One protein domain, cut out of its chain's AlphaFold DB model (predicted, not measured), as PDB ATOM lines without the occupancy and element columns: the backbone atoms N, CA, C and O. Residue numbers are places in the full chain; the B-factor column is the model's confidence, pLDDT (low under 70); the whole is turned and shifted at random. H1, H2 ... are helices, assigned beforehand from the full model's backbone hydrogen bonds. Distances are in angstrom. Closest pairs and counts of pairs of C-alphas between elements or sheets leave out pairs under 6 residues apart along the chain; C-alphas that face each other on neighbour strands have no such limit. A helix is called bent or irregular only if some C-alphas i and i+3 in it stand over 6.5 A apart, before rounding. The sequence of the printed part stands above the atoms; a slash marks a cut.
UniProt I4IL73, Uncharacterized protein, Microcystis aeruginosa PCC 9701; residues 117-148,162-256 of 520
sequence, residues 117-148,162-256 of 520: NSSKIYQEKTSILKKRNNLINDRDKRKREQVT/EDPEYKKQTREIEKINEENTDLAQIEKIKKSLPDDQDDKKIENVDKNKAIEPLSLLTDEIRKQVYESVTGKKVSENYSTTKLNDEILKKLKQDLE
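Overview. This is residues 117 to 148 and 162 to 256 of the 520 residues of an uncharacterized protein of Microcystis aeruginosa PCC 9701 (UniProt I4IL73). What does the domain look like at first sight? It is a flat, loose row of helices: H1 and H2 run side by side as a long two-helix arm at one end, H6 and H7 make a second side-by-side pair at the other, and the short helices H3 and H5 lie between the pairs. From this middle part a loop sticks out with residues 195 to 200 and 203 to 208. What is it made of, and how large is it? The printed part has 127 residues with seven named helices, H1 to H7 in order, and no named strand: the class is all helix. It is loose, with a radius of gyration of the C-alphas of 18.8 A, and spans 59 by 38 by 19 A.

Along the chain. Where do the first helices run? H1, residues 120 to 145, measures 37.5 A from C-alpha 120 at (5.447, 35.283, 122.421) to C-alpha 145 at (-20.011, 32.632, 95.036). H2, residues 164 to 179, measures 22.5 A, and H3, residues 183 to 192, 14.2 A. What follows? H4, residues 201 to 204, is irregular, with C-alphas 201 and 204 7.2 A apart, and H5 is residues 212 to 216. H6, residues 219 to 230, measures 16.0 A, and H7, residues 240 to 254, 21.5 A, ending at C-alpha 254 at (7.775, 21.659, 139.519).

Arrangement. What does H1, the hub, touch? With residues 128 to 139 it touches H2 at a shallow tilt of 26 degrees, opposite ways; the closest C-alphas, of Arg 132 and Ile 173, are 6.1 A apart. With residues 122 to 129 it touches H3, about perpendicular at 82 degrees, closest at the C-alphas of Leu 129 and Leu 183, 6.6 A. With residues 121 to 122 it touches H6 at a steep tilt of 46 degrees, opposite ways, the C-alphas of Ile 121 and Ile 221 being closest at 6.3 A. How do the others stand? H3 touches H5, closest at the C-alphas of Ile 189 and Leu 216, 6.0 A. H6 and H7 touch at a shallow tilt of 28 degrees, the same way, closest at the C-alphas of Tyr 226 and Ile 247, 5.9 A. H4 touches no helix. What do the backbones show? In H1, H2, H3, H5, H6 and H7 every O i to N i+4 pair is within hydrogen-bond range; H4 is too short for such a pair.

Size, cuts and confidence. How far does it reach? The two C-alphas farthest apart, of Glu 162 and Glu 256, are 61.4 A apart. Is anything missing? Residues 149 to 161 are not printed; C-alphas 148 and 162 are 17.0 A apart across this cut, in the link from H1 to H2. Where is confidence low? The mean pLDDT of the printed part is 74.8, and 33 residues are under 70, among them residues 142 to 148 and 194 to 213.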
ATOM      1  N   ASN A 117       2.311  27.541 124.627       81.50
ATOM      2  CA  ASN A 117       1.315  28.605 124.439       81.50
ATOM      3  C   ASN A 117       1.727  29.949 125.068       81.50
ATOM      4  O   ASN A 117       1.211  30.990 124.665       81.50
ATOM      5  N   SER A 118       2.656  29.952 126.030       83.12
ATOM      6  CA  SER A 118       3.195  31.167 126.658       83.12
ATOM      7  C   SER A 118       4.305  31.858 125.849       83.12
ATOM      8  O   SER A 118       4.665  32.998 126.144       83.12
ATOM      9  N   SER A 119       4.851  31.194 124.822       85.44
ATOM     10  CA  SER A 119       5.871  31.772 123.942       85.44
ATOM     11  C   SER A 119       5.277  32.913 123.112       85.44
ATOM     12  O   SER A 119       4.340  32.710 122.339       85.44
ATOM     13  N   LYS A 120       5.860  34.116 123.222       86.69
ATOM     14  CA  LYS A 120       5.447  35.283 122.421       86.69
ATOM     15  C   LYS A 120       5.615  35.028 120.924       86.69
ATOM     16  O   LYS A 120       4.711  35.328 120.156       86.69
ATOM     17  N   ILE A 121       6.725  34.397 120.533       85.50
ATOM     18  CA  ILE A 121       7.007  34.063 119.131       85.50
ATOM     19  C   ILE A 121       5.936  33.100 118.601       85.50
ATOM     20  O   ILE A 121       5.396  33.300 117.515       85.50
ATOM     21  N   TYR A 122       5.561  32.088 119.388       84.25
ATOM     22  CA  TYR A 122       4.496  31.164 119.007       84.25
ATOM     23  C   TYR A 122       3.126  31.858 118.889       84.25
ATOM     24  O   TYR A 122       2.396  31.615 117.925       84.25
ATOM     25  N   GLN A 123       2.777  32.764 119.807       85.38
ATOM     26  CA  GLN A 123       1.536  33.553 119.738       85.38
ATOM     27  C   GLN A 123       1.493  34.475 118.508       85.38
ATOM     28  O   GLN A 123       0.489  34.532 117.795       85.38
ATOM     29  N   GLU A 124       2.597  35.154 118.203       87.00
ATOM     30  CA  GLU A 124       2.720  36.003 117.017       87.00
ATOM     31  C   GLU A 124       2.569  35.176 115.735       87.00
ATOM     32  O   GLU A 124       1.715  35.473 114.895       87.00
ATOM     33  N   LYS A 125       3.304  34.067 115.615       85.31
ATOM     34  CA  LYS A 125       3.247  33.186 114.439       85.31
ATOM     35  C   LYS A 125       1.883  32.521 114.260       85.31
ATOM     36  O   LYS A 125       1.397  32.402 113.134       85.31
ATOM     37  N   THR A 126       1.210  32.136 115.343       85.19
ATOM     38  CA  THR A 126      -0.161  31.602 115.270       85.19
ATOM     39  C   THR A 126      -1.186  32.668 114.876       85.19
ATOM     40  O   THR A 126      -2.146  32.344 114.169       85.19
ATOM     41  N   SER A 127      -0.983  33.938 115.243       86.31
ATOM     42  CA  SER A 127      -1.823  35.050 114.776       86.31
ATOM     43  C   SER A 127      -1.669  35.298 113.267       86.31
ATOM     44  O   SER A 127      -2.671  35.442 112.559       86.31
ATOM     45  N   ILE A 128      -0.435  35.222 112.750       88.19
ATOM     46  CA  ILE A 128      -0.124  35.314 111.315       88.19
ATOM     47  C   ILE A 128      -0.757  34.138 110.564       88.19
ATOM     48  O   ILE A 128      -1.432  34.339 109.552       88.19
ATOM     49  N   LEU A 129      -0.631  32.916 111.097       86.19
ATOM     50  CA  LEU A 129      -1.284  31.721 110.556       86.19
ATOM     51  C   LEU A 129      -2.814  31.891 110.492       86.19
ATOM     52  O   LEU A 129      -3.439  31.535 109.493       86.19
ATOM     53  N   LYS A 130      -3.431  32.467 111.532       86.88
ATOM     54  CA  LYS A 130      -4.875  32.748 111.557       86.88
ATOM     55  C   LYS A 130      -5.264  33.770 110.485       86.88
ATOM     56  O   LYS A 130      -6.231  33.533 109.763       86.88
ATOM     57  N   LYS A 131      -4.498  34.859 110.335       88.12
ATOM     58  CA  LYS A 131      -4.713  35.863 109.277       88.12
ATOM     59  C   LYS A 131      -4.647  35.218 107.888       88.12
ATOM     60  O   LYS A 131      -5.561  35.406 107.088       88.12
ATOM     61  N   ARG A 132      -3.622  34.400 107.628       88.75
ATOM     62  CA  ARG A 132      -3.459  33.643 106.376       88.75
ATOM     63  C   ARG A 132      -4.654  32.731 106.093       88.75
ATOM     64  O   ARG A 132      -5.183  32.747 104.987       88.75
ATOM     65  N   ASN A 133      -5.092  31.950 107.081       85.75
ATOM     66  CA  ASN A 133      -6.199  31.007 106.905       85.75
ATOM     67  C   ASN A 133      -7.535  31.719 106.660       85.75
ATOM     68  O   ASN A 133      -8.320  31.258 105.836       85.75
ATOM     69  N   ASN A 134      -7.774  32.860 107.311       86.69
ATOM     70  CA  ASN A 134      -8.944  33.692 107.030       86.69
ATOM     71  C   ASN A 134      -8.920  34.212 105.585       86.69
ATOM     72  O   ASN A 134      -9.912  34.063 104.880       86.69
ATOM     73  N   LEU A 135      -7.774  34.717 105.112       85.62
ATOM     74  CA  LEU A 135      -7.614  35.164 103.722       85.62
ATOM     75  C   LEU A 135      -7.859  34.033 102.712       85.62
ATOM     76  O   LEU A 135      -8.505  34.256 101.691       85.62
ATOM     77  N   ILE A 136      -7.381  32.815 102.993       84.69
ATOM     78  CA  ILE A 136      -7.642  31.635 102.152       84.69
ATOM     79  C   ILE A 136      -9.140  31.310 102.128       84.69
ATOM     80  O   ILE A 136      -9.701  31.114 101.052       84.69
ATOM     81  N   ASN A 137      -9.796  31.291 103.291       84.38
ATOM     82  CA  ASN A 137     -11.222  30.993 103.397       84.38
ATOM     83  C   ASN A 137     -12.086  32.034 102.673       84.38
ATOM     84  O   ASN A 137     -13.001  31.656 101.944       84.38
ATOM     85  N   ASP A 138     -11.783  33.324 102.825       82.50
ATOM     86  CA  ASP A 138     -12.504  34.412 102.157       82.50
ATOM     87  C   ASP A 138     -12.324  34.351 100.638       82.50
ATOM     88  O   ASP A 138     -13.294  34.473  99.882       82.50
ATOM     89  N   ARG A 139     -11.096  34.082 100.181       80.06
ATOM     90  CA  ARG A 139     -10.780  33.878  98.765       80.06
ATOM     91  C   ARG A 139     -11.547  32.686  98.188       80.06
ATOM     92  O   ARG A 139     -12.136  32.779  97.110       80.06
ATOM     93  N   ASP A 140     -11.560  31.564  98.901       78.88
ATOM     94  CA  ASP A 140     -12.213  30.331  98.461       78.88
ATOM     95  C   ASP A 140     -13.748  30.439  98.525       78.88
ATOM     96  O   ASP A 140     -14.437  29.874  97.672       78.88
ATOM     97  N   LYS A 141     -14.301  31.200  99.479       75.31
ATOM     98  CA  LYS A 141     -15.732  31.529  99.549       75.31
ATOM     99  C   LYS A 141     -16.166  32.356  98.339       75.31
ATOM    100  O   LYS A 141     -17.102  31.966  97.647       75.31
ATOM    101  N   ARG A 142     -15.424  33.417  98.008       67.94
ATOM    102  CA  ARG A 142     -15.678  34.254  96.819       67.94
ATOM    103  C   ARG A 142     -15.579  33.456  95.519       67.94
ATOM    104  O   ARG A 142     -16.401  33.620  94.622       67.94
ATOM    105  N   LYS A 143     -14.635  32.512  95.443       65.31
ATOM    106  CA  LYS A 143     -14.536  31.561  94.324       65.31
ATOM    107  C   LYS A 143     -15.799  30.702  94.171       65.31
ATOM    108  O   LYS A 143     -16.169  30.388  93.047       65.31
ATOM    109  N   ARG A 144     -16.461  30.310  95.267       59.91
ATOM    110  CA  ARG A 144     -17.724  29.539  95.237       59.91
ATOM    111  C   ARG A 144     -18.928  30.414  94.871       59.91
ATOM    112  O   ARG A 144     -19.783  29.974  94.106       59.91
ATOM    113  N   GLU A 145     -18.964  31.650  95.358       61.28
ATOM    114  CA  GLU A 145     -20.011  32.632  95.036       61.28
ATOM    115  C   GLU A 145     -19.975  33.045  93.554       61.28
ATOM    116  O   GLU A 145     -21.024  33.157  92.935       61.28
ATOM    117  N   GLN A 146     -18.795  33.140  92.930       55.75
ATOM    118  CA  GLN A 146     -18.675  33.361  91.477       55.75
ATOM    119  C   GLN A 146     -19.092  32.146  90.621       55.75
ATOM    120  O   GLN A 146     -19.370  32.297  89.433       55.75
ATOM    121  N   VAL A 147     -19.125  30.934  91.193       50.91
ATOM    122  CA  VAL A 147     -19.526  29.692  90.497       50.91
ATOM    123  C   VAL A 147     -21.036  29.435  90.609       50.91
ATOM    124  O   VAL A 147     -21.588  28.707  89.787       50.91
ATOM    125  N   THR A 148     -21.716  30.061  91.573       47.47
ATOM    126  CA  THR A 148     -23.173  29.969  91.739       47.47
ATOM    127  C   THR A 148     -23.799  31.230  91.139       47.47
ATOM    128  O   THR A 148     -23.678  32.294  91.738       47.47
ATOM    129  N   GLU A 162      -9.535  37.214  87.125       55.44
ATOM    130  CA  GLU A 162      -9.445  38.662  86.854       55.44
ATOM    131  C   GLU A 162     -10.030  39.571  87.939       55.44
ATOM    132  O   GLU A 162      -9.777  40.773  87.901       55.44
ATOM    133  N   ASP A 163     -10.722  39.014  88.938       65.44
ATOM    134  CA  ASP A 163     -11.193  39.769  90.102       65.44
ATOM    135  C   ASP A 163      -9.996  40.463  90.806       65.44
ATOM    136  O   ASP A 163      -9.095  39.777  91.319       65.44
ATOM    137  N   PRO A 164      -9.949  41.812  90.823       72.19
ATOM    138  CA  PRO A 164      -8.854  42.571  91.422       72.19
ATOM    139  C   PRO A 164      -8.640  42.228  92.896       72.19
ATOM    140  O   PRO A 164      -7.504  42.220  93.375       72.19
ATOM    141  N   GLU A 165      -9.716  41.910  93.617       74.00
ATOM    142  CA  GLU A 165      -9.667  41.593  95.038       74.00
ATOM    143  C   GLU A 165      -9.151  40.166  95.271       74.00
ATOM    144  O   GLU A 165      -8.324  39.951  96.157       74.00
ATOM    145  N   TYR A 166      -9.513  39.214  94.403       76.06
ATOM    146  CA  TYR A 166      -8.940  37.861  94.399       76.06
ATOM    147  C   TYR A 166      -7.427  37.878  94.122       76.06
ATOM    148  O   TYR A 166      -6.653  37.206  94.815       76.06
ATOM    149  N   LYS A 167      -6.972  38.670  93.136       78.31
ATOM    150  CA  LYS A 167      -5.532  38.856  92.860       78.31
ATOM    151  C   LYS A 167      -4.819  39.506  94.045       78.31
ATOM    152  O   LYS A 167      -3.719  39.083  94.395       78.31
ATOM    153  N   LYS A 168      -5.445  40.501  94.681       83.06
ATOM    154  CA  LYS A 168      -4.907  41.174  95.872       83.06
ATOM    155  C   LYS A 168      -4.734  40.200  97.043       83.06
ATOM    156  O   LYS A 168      -3.649  40.144  97.609       83.06
ATOM    157  N   GLN A 169      -5.748  39.385  97.342       83.12
ATOM    158  CA  GLN A 169      -5.686  38.362  98.395       83.12
ATOM    159  C   GLN A 169      -4.642  37.281  98.094       83.12
ATOM    160  O   GLN A 169      -3.925  36.851  98.992       83.12
ATOM    161  N   THR A 170      -4.520  36.858  96.832       83.75
ATOM    162  CA  THR A 170      -3.521  35.856  96.424       83.75
ATOM    163  C   THR A 170      -2.096  36.368  96.640       83.75
ATOM    164  O   THR A 170      -1.309  35.685  97.288       83.75
ATOM    165  N   ARG A 171      -1.803  37.607  96.217       85.69
ATOM    166  CA  ARG A 171      -0.508  38.260  96.470       85.69
ATOM    167  C   ARG A 171      -0.224  38.450  97.961       85.69
ATOM    168  O   ARG A 171       0.913  38.304  98.390       85.69
ATOM    169  N   GLU A 172      -1.242  38.772  98.761       85.00
ATOM    170  CA  GLU A 172      -1.080  38.913 100.213       85.00
ATOM    171  C   GLU A 172      -0.771  37.564 100.887       85.00
ATOM    172  O   GLU A 172       0.081  37.505 101.769       85.00
ATOM    173  N   ILE A 173      -1.395  36.466 100.443       85.94
ATOM    174  CA  ILE A 173      -1.088  35.108 100.924       85.94
ATOM    175  C   ILE A 173       0.337  34.691 100.536       85.94
ATOM    176  O   ILE A 173       1.046  34.124 101.367       85.94
ATOM    177  N   GLU A 174       0.755  34.952  99.294       86.38
ATOM    178  CA  GLU A 174       2.115  34.669  98.809       86.38
ATOM    179  C   GLU A 174       3.156  35.427  99.631       86.38
ATOM    180  O   GLU A 174       4.049  34.802 100.198       86.38
ATOM    181  N   LYS A 175       2.952  36.733  99.826       89.88
ATOM    182  CA  LYS A 175       3.817  37.568 100.662       89.88
ATOM    183  C   LYS A 175       3.926  37.046 102.100       89.88
ATOM    184  O   LYS A 175       5.026  36.943 102.631       89.88
ATOM    185  N   ILE A 176       2.808  36.651 102.722       86.56
ATOM    186  CA  ILE A 176       2.822  36.070 104.077       86.56
ATOM    187  C   ILE A 176       3.626  34.759 104.122       86.56
ATOM    188  O   ILE A 176       4.328  34.521 105.106       86.56
ATOM    189  N   ASN A 177       3.529  33.911 103.089       86.12
ATOM    190  CA  ASN A 177       4.275  32.650 103.011       86.12
ATOM    191  C   ASN A 177       5.779  32.878 102.809       86.12
ATOM    192  O   ASN A 177       6.579  32.165 103.409       86.12
ATOM    193  N   GLU A 178       6.154  33.849 101.976       86.00
ATOM    194  CA  GLU A 178       7.551  34.209 101.715       86.00
ATOM    195  C   GLU A 178       8.220  34.806 102.958       86.00
ATOM    196  O   GLU A 178       9.332  34.417 103.310       86.00
ATOM    197  N   GLU A 179       7.520  35.693 103.670       85.19
ATOM    198  CA  GLU A 179       8.024  36.337 104.890       85.19
ATOM    199  C   GLU A 179       8.060  35.388 106.104       85.19
ATOM    200  O   GLU A 179       8.722  35.682 107.099       85.19
ATOM    201  N   ASN A 180       7.351  34.251 106.061       83.19
ATOM    202  CA  ASN A 180       7.234  33.322 107.190       83.19
ATOM    203  C   ASN A 180       7.325  31.856 106.738       83.19
ATOM    204  O   ASN A 180       6.350  31.096 106.762       83.19
ATOM    205  N   THR A 181       8.533  31.447 106.358       82.44
ATOM    206  CA  THR A 181       8.846  30.088 105.883       82.44
ATOM    207  C   THR A 181       8.573  28.992 106.923       82.44
ATOM    208  O   THR A 181       8.365  27.830 106.571       82.44
ATOM    209  N   ASP A 182       8.496  29.353 108.204       81.69
ATOM    210  CA  ASP A 182       8.238  28.469 109.337       81.69
ATOM    211  C   ASP A 182       6.746  28.151 109.566       81.69
ATOM    212  O   ASP A 182       6.423  27.225 110.315       81.69
ATOM    213  N   LEU A 183       5.814  28.840 108.891       81.50
ATOM    214  CA  LEU A 183       4.364  28.686 109.120       81.50
ATOM    215  C   LEU A 183       3.853  27.249 108.961       81.50
ATOM    216  O   LEU A 183       2.953  26.837 109.694       81.50
ATOM    217  N   ALA A 184       4.426  26.465 108.044       81.31
ATOM    218  CA  ALA A 184       4.047  25.064 107.861       81.31
ATOM    219  C   ALA A 184       4.382  24.204 109.094       81.31
ATOM    220  O   ALA A 184       3.655  23.266 109.425       81.31
ATOM    221  N   GLN A 185       5.472  24.526 109.793       80.38
ATOM    222  CA  GLN A 185       5.858  23.868 111.036       80.38
ATOM    223  C   GLN A 185       4.996  24.354 112.209       80.38
ATOM    224  O   GLN A 185       4.543  23.535 113.004       80.38
ATOM    225  N   ILE A 186       4.661  25.648 112.255       84.31
ATOM    226  CA  ILE A 186       3.716  26.224 113.231       84.31
ATOM    227  C   ILE A 186       2.330  25.577 113.121       84.31
ATOM    228  O   ILE A 186       1.704  25.273 114.134       84.31
ATOM    229  N   GLU A 187       1.858  25.295 111.906       81.56
ATOM    230  CA  GLU A 187       0.594  24.590 111.685       81.56
ATOM    231  C   GLU A 187       0.619  23.156 112.245       81.56
ATOM    232  O   GLU A 187      -0.375  22.696 112.814       81.56
ATOM    233  N   LYS A 188       1.755  22.453 112.127       81.38
ATOM    234  CA  LYS A 188       1.950  21.117 112.719       81.38
ATOM    235  C   LYS A 188       1.957  21.175 114.244       81.38
ATOM    236  O   LYS A 188       1.265  20.373 114.866       81.38
ATOM    237  N   ILE A 189       2.664  22.147 114.832       79.44
ATOM    238  CA  ILE A 189       2.666  22.379 116.286       79.44
ATOM    239  C   ILE A 189       1.232  22.631 116.763       79.44
ATOM    240  O   ILE A 189       0.760  21.945 117.666       79.44
ATOM    241  N   LYS A 190       0.492  23.526 116.095       78.56
ATOM    242  CA  LYS A 190      -0.895  23.843 116.457       78.56
ATOM    243  C   LYS A 190      -1.821  22.624 116.401       78.56
ATOM    244  O   LYS A 190      -2.663  22.478 117.270       78.56
ATOM    245  N   LYS A 191      -1.662  21.731 115.417       77.06
ATOM    246  CA  LYS A 191      -2.441  20.477 115.332       77.06
ATOM    247  C   LYS A 191      -2.087  19.464 116.428       77.06
ATOM    248  O   LYS A 191      -2.921  18.621 116.744       77.06
ATOM    249  N   SER A 192      -0.866  19.525 116.966       70.44
ATOM    250  CA  SER A 192      -0.380  18.642 118.039       70.44
ATOM    251  C   SER A 192      -0.730  19.119 119.455       70.44
ATOM    252  O   SER A 192      -0.567  18.365 120.414       70.44
ATOM    253  N   LEU A 193      -1.209  20.359 119.584       71.19
ATOM    254  CA  LEU A 193      -1.696  20.945 120.827       71.19
ATOM    255  C   LEU A 193      -3.235  20.897 120.824       71.19
ATOM    256  O   LEU A 193      -3.840  21.176 119.786       71.19
ATOM    257  N   PRO A 194      -3.898  20.530 121.931       60.50
ATOM    258  CA  PRO A 194      -5.349  20.606 122.005       60.50
ATOM    259  C   PRO A 194      -5.786  22.074 121.932       60.50
ATOM    260  O   PRO A 194      -5.153  22.946 122.527       60.50
ATOM    261  N   ASP A 195      -6.877  22.348 121.216       55.69
ATOM    262  CA  ASP A 195      -7.623  23.587 121.433       55.69
ATOM    263  C   ASP A 195      -8.300  23.477 122.812       55.69
ATOM    264  O   ASP A 195      -8.847  22.419 123.135       55.69
ATOM    265  N   ASP A 196      -8.306  24.560 123.599       46.28
ATOM    266  CA  ASP A 196      -8.865  24.650 124.969       46.28
ATOM    267  C   ASP A 196     -10.363  24.252 125.088       46.28
ATOM    268  O   ASP A 196     -10.953  24.346 126.161       46.28
ATOM    269  N   GLN A 197     -11.008  23.820 123.997       40.16
ATOM    270  CA  GLN A 197     -12.427  23.453 123.921       40.16
ATOM    271  C   GLN A 197     -12.692  22.006 123.458       40.16
ATOM    272  O   GLN A 197     -13.852  21.607 123.380       40.16
ATOM    273  N   ASP A 198     -11.660  21.208 123.163       44.00
ATOM    274  CA  ASP A 198     -11.812  19.895 122.515       44.00
ATOM    275  C   ASP A 198     -11.442  18.729 123.462       44.00
ATOM    276  O   ASP A 198     -10.509  17.956 123.227       44.00
ATOM    277  N   ASP A 199     -12.225  18.571 124.536       43.19
ATOM    278  CA  ASP A 199     -12.091  17.524 125.575       43.19
ATOM    279  C   ASP A 199     -12.015  16.084 125.008       43.19
ATOM    280  O   ASP A 199     -11.532  15.166 125.669       43.19
ATOM    281  N   LYS A 200     -12.458  15.874 123.760       41.72
ATOM    282  CA  LYS A 200     -12.498  14.567 123.079       41.72
ATOM    283  C   LYS A 200     -11.173  14.134 122.434       41.72
ATOM    284  O   LYS A 200     -11.024  12.958 122.118       41.72
ATOM    285  N   LYS A 201     -10.192  15.026 122.228       45.41
ATOM    286  CA  LYS A 201      -8.907  14.663 121.575       45.41
ATOM    287  C   LYS A 201      -7.863  14.054 122.516       45.41
ATOM    288  O   LYS A 201      -6.886  13.476 122.043       45.41
ATOM    289  N   ILE A 202      -8.074  14.141 123.828       48.53
ATOM    290  CA  ILE A 202      -7.124  13.685 124.860       48.53
ATOM    291  C   ILE A 202      -7.169  12.149 125.038       48.53
ATOM    292  O   ILE A 202      -6.308  11.564 125.691       48.53
ATOM    293  N   GLU A 203      -8.116  11.451 124.400       41.53
ATOM    294  CA  GLU A 203      -8.348  10.012 124.600       41.53
ATOM    295  C   GLU A 203      -7.175   9.083 124.222       41.53
ATOM    296  O   GLU A 203      -7.192   7.934 124.654       41.53
ATOM    297  N   ASN A 204      -6.144   9.544 123.495       40.94
ATOM    298  CA  ASN A 204      -5.056   8.700 122.967       40.94
ATOM    299  C   ASN A 204      -3.637   9.281 123.171       40.94
ATOM    300  O   ASN A 204      -2.813   9.251 122.243       40.94
ATOM    301  N   VAL A 205      -3.331   9.832 124.350       44.38
ATOM    302  CA  VAL A 205      -1.960  10.258 124.699       44.38
ATOM    303  C   VAL A 205      -1.156   9.043 125.179       44.38
ATOM    304  O   VAL A 205      -1.249   8.627 126.327       44.38
ATOM    305  N   ASP A 206      -0.394   8.443 124.266       47.47
ATOM    306  CA  ASP A 206       0.590   7.397 124.568       47.47
ATOM    307  C   ASP A 206       1.792   8.003 125.324       47.47
ATOM    308  O   ASP A 206       2.061   9.199 125.185       47.47
ATOM    309  N   LYS A 207       2.572   7.209 126.071       43.69
ATOM    310  CA  LYS A 207       3.708   7.703 126.894       43.69
ATOM    311  C   LYS A 207       4.736   8.528 126.108       43.69
ATOM    312  O   LYS A 207       5.420   9.378 126.671       43.69
ATOM    313  N   ASN A 208       4.817   8.306 124.797       46.59
ATOM    314  CA  ASN A 208       5.711   9.021 123.887       46.59
ATOM    315  C   ASN A 208       5.138  10.354 123.359       46.59
ATOM    316  O   ASN A 208       5.884  11.143 122.787       46.59
ATOM    317  N   LYS A 209       3.844  10.638 123.561       54.31
ATOM    318  CA  LYS A 209       3.179  11.851 123.053       54.31
ATOM    319  C   LYS A 209       3.297  13.067 123.969       54.31
ATOM    320  O   LYS A 209       3.173  14.189 123.493       54.31
ATOM    321  N   ALA A 210       3.636  12.886 125.249       54.09
ATOM    322  CA  ALA A 210       3.893  14.015 126.154       54.09
ATOM    323  C   ALA A 210       5.057  14.916 125.677       54.09
ATOM    324  O   ALA A 210       5.113  16.100 126.000       54.09
ATOM    325  N   ILE A 211       5.974  14.346 124.884       59.50
ATOM    326  CA  ILE A 211       7.188  14.990 124.357       59.50
ATOM    327  C   ILE A 211       6.976  15.496 122.916       59.50
ATOM    328  O   ILE A 211       7.750  16.319 122.423       59.50
ATOM    329  N   GLU A 212       5.914  15.044 122.240       67.25
ATOM    330  CA  GLU A 212       5.622  15.360 120.837       67.25
ATOM    331  C   GLU A 212       5.599  16.878 120.562       67.25
ATOM    332  O   GLU A 212       6.300  17.298 119.635       67.25
ATOM    333  N   PRO A 213       4.970  17.734 121.401       69.19
ATOM    334  CA  PRO A 213       4.995  19.182 121.191       69.19
ATOM    335  C   PRO A 213       6.410  19.777 121.194       69.19
ATOM    336  O   PRO A 213       6.706  20.639 120.371       69.19
ATOM    337  N   LEU A 214       7.309  19.293 122.067       75.94
ATOM    338  CA  LEU A 214       8.695  19.780 122.183       75.94
ATOM    339  C   LEU A 214       9.565  19.364 120.990       75.94
ATOM    340  O   LEU A 214      10.489  20.082 120.595       75.94
ATOM    341  N   SER A 215       9.273  18.198 120.411       77.75
ATOM    342  CA  SER A 215       9.988  17.669 119.247       77.75
ATOM    343  C   SER A 215       9.703  18.464 117.968       77.75
ATOM    344  O   SER A 215      10.572  18.577 117.106       77.75
ATOM    345  N   LEU A 216       8.513  19.065 117.876       80.00
ATOM    346  CA  LEU A 216       8.042  19.801 116.702       80.00
ATOM    347  C   LEU A 216       8.424  21.287 116.716       80.00
ATOM    348  O   LEU A 216       8.289  21.947 115.683       80.00
ATOM    349  N   LEU A 217       8.906  21.815 117.849       82.19
ATOM    350  CA  LEU A 217       9.254  23.231 117.993       82.19
ATOM    351  C   LEU A 217      10.345  23.659 117.008       82.19
ATOM    352  O   LEU A 217      11.313  22.933 116.772       82.19
ATOM    353  N   THR A 218      10.216  24.878 116.488       84.81
ATOM    354  CA  THR A 218      11.329  25.576 115.837       84.81
ATOM    355  C   THR A 218      12.380  25.955 116.882       84.81
ATOM    356  O   THR A 218      12.090  26.021 118.080       84.81
ATOM    357  N   ASP A 219      13.616  26.206 116.449       83.31
ATOM    358  CA  ASP A 219      14.711  26.537 117.367       83.31
ATOM    359  C   ASP A 219      14.421  27.792 118.196       83.31
ATOM    360  O   ASP A 219      14.668  27.801 119.399       83.31
ATOM    361  N   GLU A 220      13.834  28.819 117.587       83.25
ATOM    362  CA  GLU A 220      13.482  30.076 118.256       83.25
ATOM    363  C   GLU A 220      12.426  29.878 119.350       83.25
ATOM    364  O   GLU A 220      12.608  30.332 120.483       83.25
ATOM    365  N   ILE A 221      11.359  29.127 119.054       83.81
ATOM    366  CA  ILE A 221      10.310  28.823 120.035       83.81
ATOM    367  C   ILE A 221      10.880  27.943 121.148       83.81
ATOM    368  O   ILE A 221      10.616  28.190 122.324       83.81
ATOM    369  N   ARG A 222      11.716  26.952 120.811       86.69
ATOM    370  CA  ARG A 222      12.349  26.073 121.803       86.69
ATOM    371  C   ARG A 222      13.227  26.852 122.778       86.69
ATOM    372  O   ARG A 222      13.149  26.593 123.976       86.69
ATOM    373  N   LYS A 223      14.027  27.810 122.295       86.12
ATOM    374  CA  LYS A 223      14.841  28.684 123.159       86.12
ATOM    375  C   LYS A 223      13.962  29.479 124.118       86.12
ATOM    376  O   LYS A 223      14.213  29.467 125.316       86.12
ATOM    377  N   GLN A 224      12.898  30.099 123.615       85.12
ATOM    378  CA  GLN A 224      12.008  30.896 124.456       85.12
ATOM    379  C   GLN A 224      11.276  30.045 125.506       85.12
ATOM    380  O   GLN A 224      11.141  30.462 126.655       85.12
ATOM    381  N   VAL A 225      10.840  28.836 125.138       84.25
ATOM    382  CA  VAL A 225      10.235  27.877 126.075       84.25
ATOM    383  C   VAL A 225      11.257  27.426 127.123       84.25
ATOM    384  O   VAL A 225      10.930  27.397 128.307       84.25
ATOM    385  N   TYR A 226      12.499  27.134 126.723       86.25
ATOM    386  CA  TYR A 226      13.582  26.790 127.649       86.25
ATOM    387  C   TYR A 226      13.836  27.901 128.670       86.25
ATOM    388  O   TYR A 226      13.856  27.632 129.872       86.25
ATOM    389  N   GLU A 227      13.997  29.141 128.210       87.06
ATOM    390  CA  GLU A 227      14.271  30.293 129.073       87.06
ATOM    391  C   GLU A 227      13.107  30.566 130.033       87.06
ATOM    392  O   GLU A 227      13.332  30.807 131.217       87.06
ATOM    393  N   SER A 228      11.867  30.443 129.547       85.31
ATOM    394  CA  SER A 228      10.646  30.606 130.348       85.31
ATOM    395  C   SER A 228      10.515  29.544 131.448       85.31
ATOM    396  O   SER A 228      10.212  29.867 132.592       85.31
ATOM    397  N   VAL A 229      10.784  28.275 131.122       83.75
ATOM    398  CA  VAL A 229      10.609  27.144 132.050       83.75
ATOM    399  C   VAL A 229      11.773  27.018 133.036       83.75
ATOM    400  O   VAL A 229      11.570  26.700 134.204       83.75
ATOM    401  N   THR A 230      13.009  27.224 132.578       81.69
ATOM    402  CA  THR A 230      14.210  26.964 133.390       81.69
ATOM    403  C   THR A 230      14.786  28.211 134.056       81.69
ATOM    404  O   THR A 230      15.583  28.076 134.987       81.69
ATOM    405  N   GLY A 231      14.427  29.410 133.584       80.94
ATOM    406  CA  GLY A 231      15.016  30.679 134.022       80.94
ATOM    407  C   GLY A 231      16.474  30.883 133.588       80.94
ATOM    408  O   GLY A 231      17.121  31.824 134.044       80.94
ATOM    409  N   LYS A 232      17.022  30.004 132.735       84.38
ATOM    410  CA  LYS A 232      18.411  30.055 132.251       84.38
ATOM    411  C   LYS A 232      18.467  30.516 130.805       84.38
ATOM    412  O   LYS A 232      17.643  30.093 130.008       84.38
ATOM    413  N   LYS A 233      19.491  31.300 130.455       83.94
ATOM    414  CA  LYS A 233      19.794  31.651 129.058       83.94
ATOM    415  C   LYS A 233      20.402  30.468 128.310       83.94
ATOM    416  O   LYS A 233      21.161  29.686 128.886       83.94
ATOM    417  N   VAL A 234      20.098  30.366 127.020       81.50
ATOM    418  CA  VAL A 234      20.621  29.300 126.155       81.50
ATOM    419  C   VAL A 234      22.105  29.540 125.849       81.50
ATOM    420  O   VAL A 234      22.485  30.615 125.395       81.50
ATOM    421  N   SER A 235      22.955  28.538 126.095       74.75
ATOM    422  CA  SER A 235      24.388  28.588 125.761       74.75
ATOM    423  C   SER A 235      24.620  28.534 124.251       74.75
ATOM    424  O   SER A 235      23.888  27.825 123.572       74.75
ATOM    425  N   GLU A 236      25.689  29.148 123.738       65.38
ATOM    426  CA  GLU A 236      26.008  29.175 122.295       65.38
ATOM    427  C   GLU A 236      26.140  27.776 121.652       65.38
ATOM    428  O   GLU A 236      25.715  27.591 120.515       65.38
ATOM    429  N   ASN A 237      26.607  26.765 122.398       67.19
ATOM    430  CA  ASN A 237      26.722  25.370 121.947       67.19
ATOM    431  C   ASN A 237      25.675  24.462 122.608       67.19
ATOM    432  O   ASN A 237      25.995  23.632 123.467       67.19
ATOM    433  N   TYR A 238      24.409  24.624 122.231       72.00
ATOM    434  CA  TYR A 238      23.326  23.782 122.739       72.00
ATOM    435  C   TYR A 238      22.947  22.677 121.749       72.00
ATOM    436  O   TYR A 238      22.941  22.858 120.535       72.00
ATOM    437  N   SER A 239      22.578  21.520 122.294       78.94
ATOM    438  CA  SER A 239      21.915  20.460 121.538       78.94
ATOM    439  C   SER A 239      20.409  20.540 121.773       78.94
ATOM    440  O   SER A 239      19.960  20.774 122.898       78.94
ATOM    441  N   THR A 240      19.621  20.342 120.718       77.44
ATOM    442  CA  THR A 240      18.152  20.386 120.764       77.44
ATOM    443  C   THR A 240      17.571  19.347 121.723       77.44
ATOM    444  O   THR A 240      16.653  19.660 122.479       77.44
ATOM    445  N   THR A 241      18.151  18.145 121.769       73.88
ATOM    446  CA  THR A 241      17.772  17.090 122.721       73.88
ATOM    447  C   THR A 241      18.074  17.494 124.158       73.88
ATOM    448  O   THR A 241      17.214  17.356 125.021       73.88
ATOM    449  N   LYS A 242      19.241  18.099 124.408       80.94
ATOM    450  CA  LYS A 242      19.630  18.558 125.748       80.94
ATOM    451  C   LYS A 242      18.683  19.633 126.299       80.94
ATOM    452  O   LYS A 242      18.333  19.584 127.474       80.94
ATOM    453  N   LEU A 243      18.242  20.578 125.461       81.69
ATOM    454  CA  LEU A 243      17.256  21.586 125.876       81.69
ATOM    455  C   LEU A 243      15.911  20.948 126.237       81.69
ATOM    456  O   LEU A 243      15.334  21.293 127.266       81.69
ATOM    457  N   ASN A 244      15.429  20.003 125.425       82.75
ATOM    458  CA  ASN A 244      14.176  19.297 125.693       82.75
ATOM    459  C   ASN A 244      14.246  18.493 127.001       82.75
ATOM    460  O   ASN A 244      13.311  18.546 127.798       82.75
ATOM    461  N   ASP A 245      15.362  17.806 127.253       80.56
ATOM    462  CA  ASP A 245      15.571  17.038 128.483       80.56
ATOM    463  C   ASP A 245      15.581  17.938 129.726       80.56
ATOM    464  O   ASP A 245      14.990  17.597 130.752       80.56
ATOM    465  N   GLU A 246      16.215  19.111 129.644       81.88
ATOM    466  CA  GLU A 246      16.239  20.081 130.741       81.88
ATOM    467  C   GLU A 246      14.865  20.721 130.994       81.88
ATOM    468  O   GLU A 246      14.469  20.842 132.157       81.88
ATOM    469  N   ILE A 247      14.109  21.057 129.938       81.44
ATOM    470  CA  ILE A 247      12.712  21.519 130.043       81.44
ATOM    471  C   ILE A 247      11.874  20.464 130.768       81.44
ATOM    472  O   ILE A 247      11.208  20.767 131.757       81.44
ATOM    473  N   LEU A 248      11.937  19.209 130.314       80.75
ATOM    474  CA  LEU A 248      11.168  18.111 130.896       80.75
ATOM    475  C   LEU A 248      11.559  17.852 132.346       80.75
ATOM    476  O   LEU A 248      10.687  17.663 133.190       80.75
ATOM    477  N   LYS A 249      12.857  17.865 132.657       81.56
ATOM    478  CA  LYS A 249      13.346  17.680 134.024       81.56
ATOM    479  C   LYS A 249      12.801  18.761 134.954       81.56
ATOM    480  O   LYS A 249      12.379  18.433 136.059       81.56
ATOM    481  N   LYS A 250      12.792  20.021 134.511       81.88
ATOM    482  CA  LYS A 250      12.303  21.137 135.320       81.88
ATOM    483  C   LYS A 250      10.785  21.088 135.511       81.88
ATOM    484  O   LYS A 250      10.332  21.147 136.646       81.88
ATOM    485  N   LEU A 251      10.020  20.841 134.445       80.25
ATOM    486  CA  LEU A 251       8.563  20.670 134.532       80.25
ATOM    487  C   LEU A 251       8.170  19.484 135.422       80.25
ATOM    488  O   LEU A 251       7.243  19.595 136.214       80.25
ATOM    489  N   LYS A 252       8.893  18.361 135.339       72.94
ATOM    490  CA  LYS A 252       8.692  17.215 136.237       72.94
ATOM    491  C   LYS A 252       8.955  17.579 137.700       72.94
ATOM    492  O   LYS A 252       8.190  17.171 138.563       72.94
ATOM    493  N   GLN A 253      10.020  18.334 137.980       75.50
ATOM    494  CA  GLN A 253      10.333  18.793 139.337       75.50
ATOM    495  C   GLN A 253       9.251  19.722 139.893       75.50
ATOM    496  O   GLN A 253       8.824  19.526 141.025       75.50
ATOM    497  N   ASP A 254       8.791  20.686 139.096       72.75
ATOM    498  CA  ASP A 254       7.775  21.659 139.519       72.75
ATOM    499  C   ASP A 254       6.390  21.008 139.724       72.75
ATOM    500  O   ASP A 254       5.559  21.533 140.459       72.75
ATOM    501  N   LEU A 255       6.152  19.849 139.100       65.94
ATOM    502  CA  LEU A 255       4.942  19.037 139.258       65.94
ATOM    503  C   LEU A 255       5.048  17.953 140.345       65.94
ATOM    504  O   LEU A 255       4.105  17.178 140.486       65.94
ATOM    505  N   GLU A 256       6.181  17.849 141.054       61.31
ATOM    506  CA  GLU A 256       6.488  16.726 141.963       61.31
ATOM    507  C   GLU A 256       6.295  15.343 141.301       61.31
ATOM    508  O   GLU A 256       5.912  14.363 141.936       61.31
TER     509      GLU A 256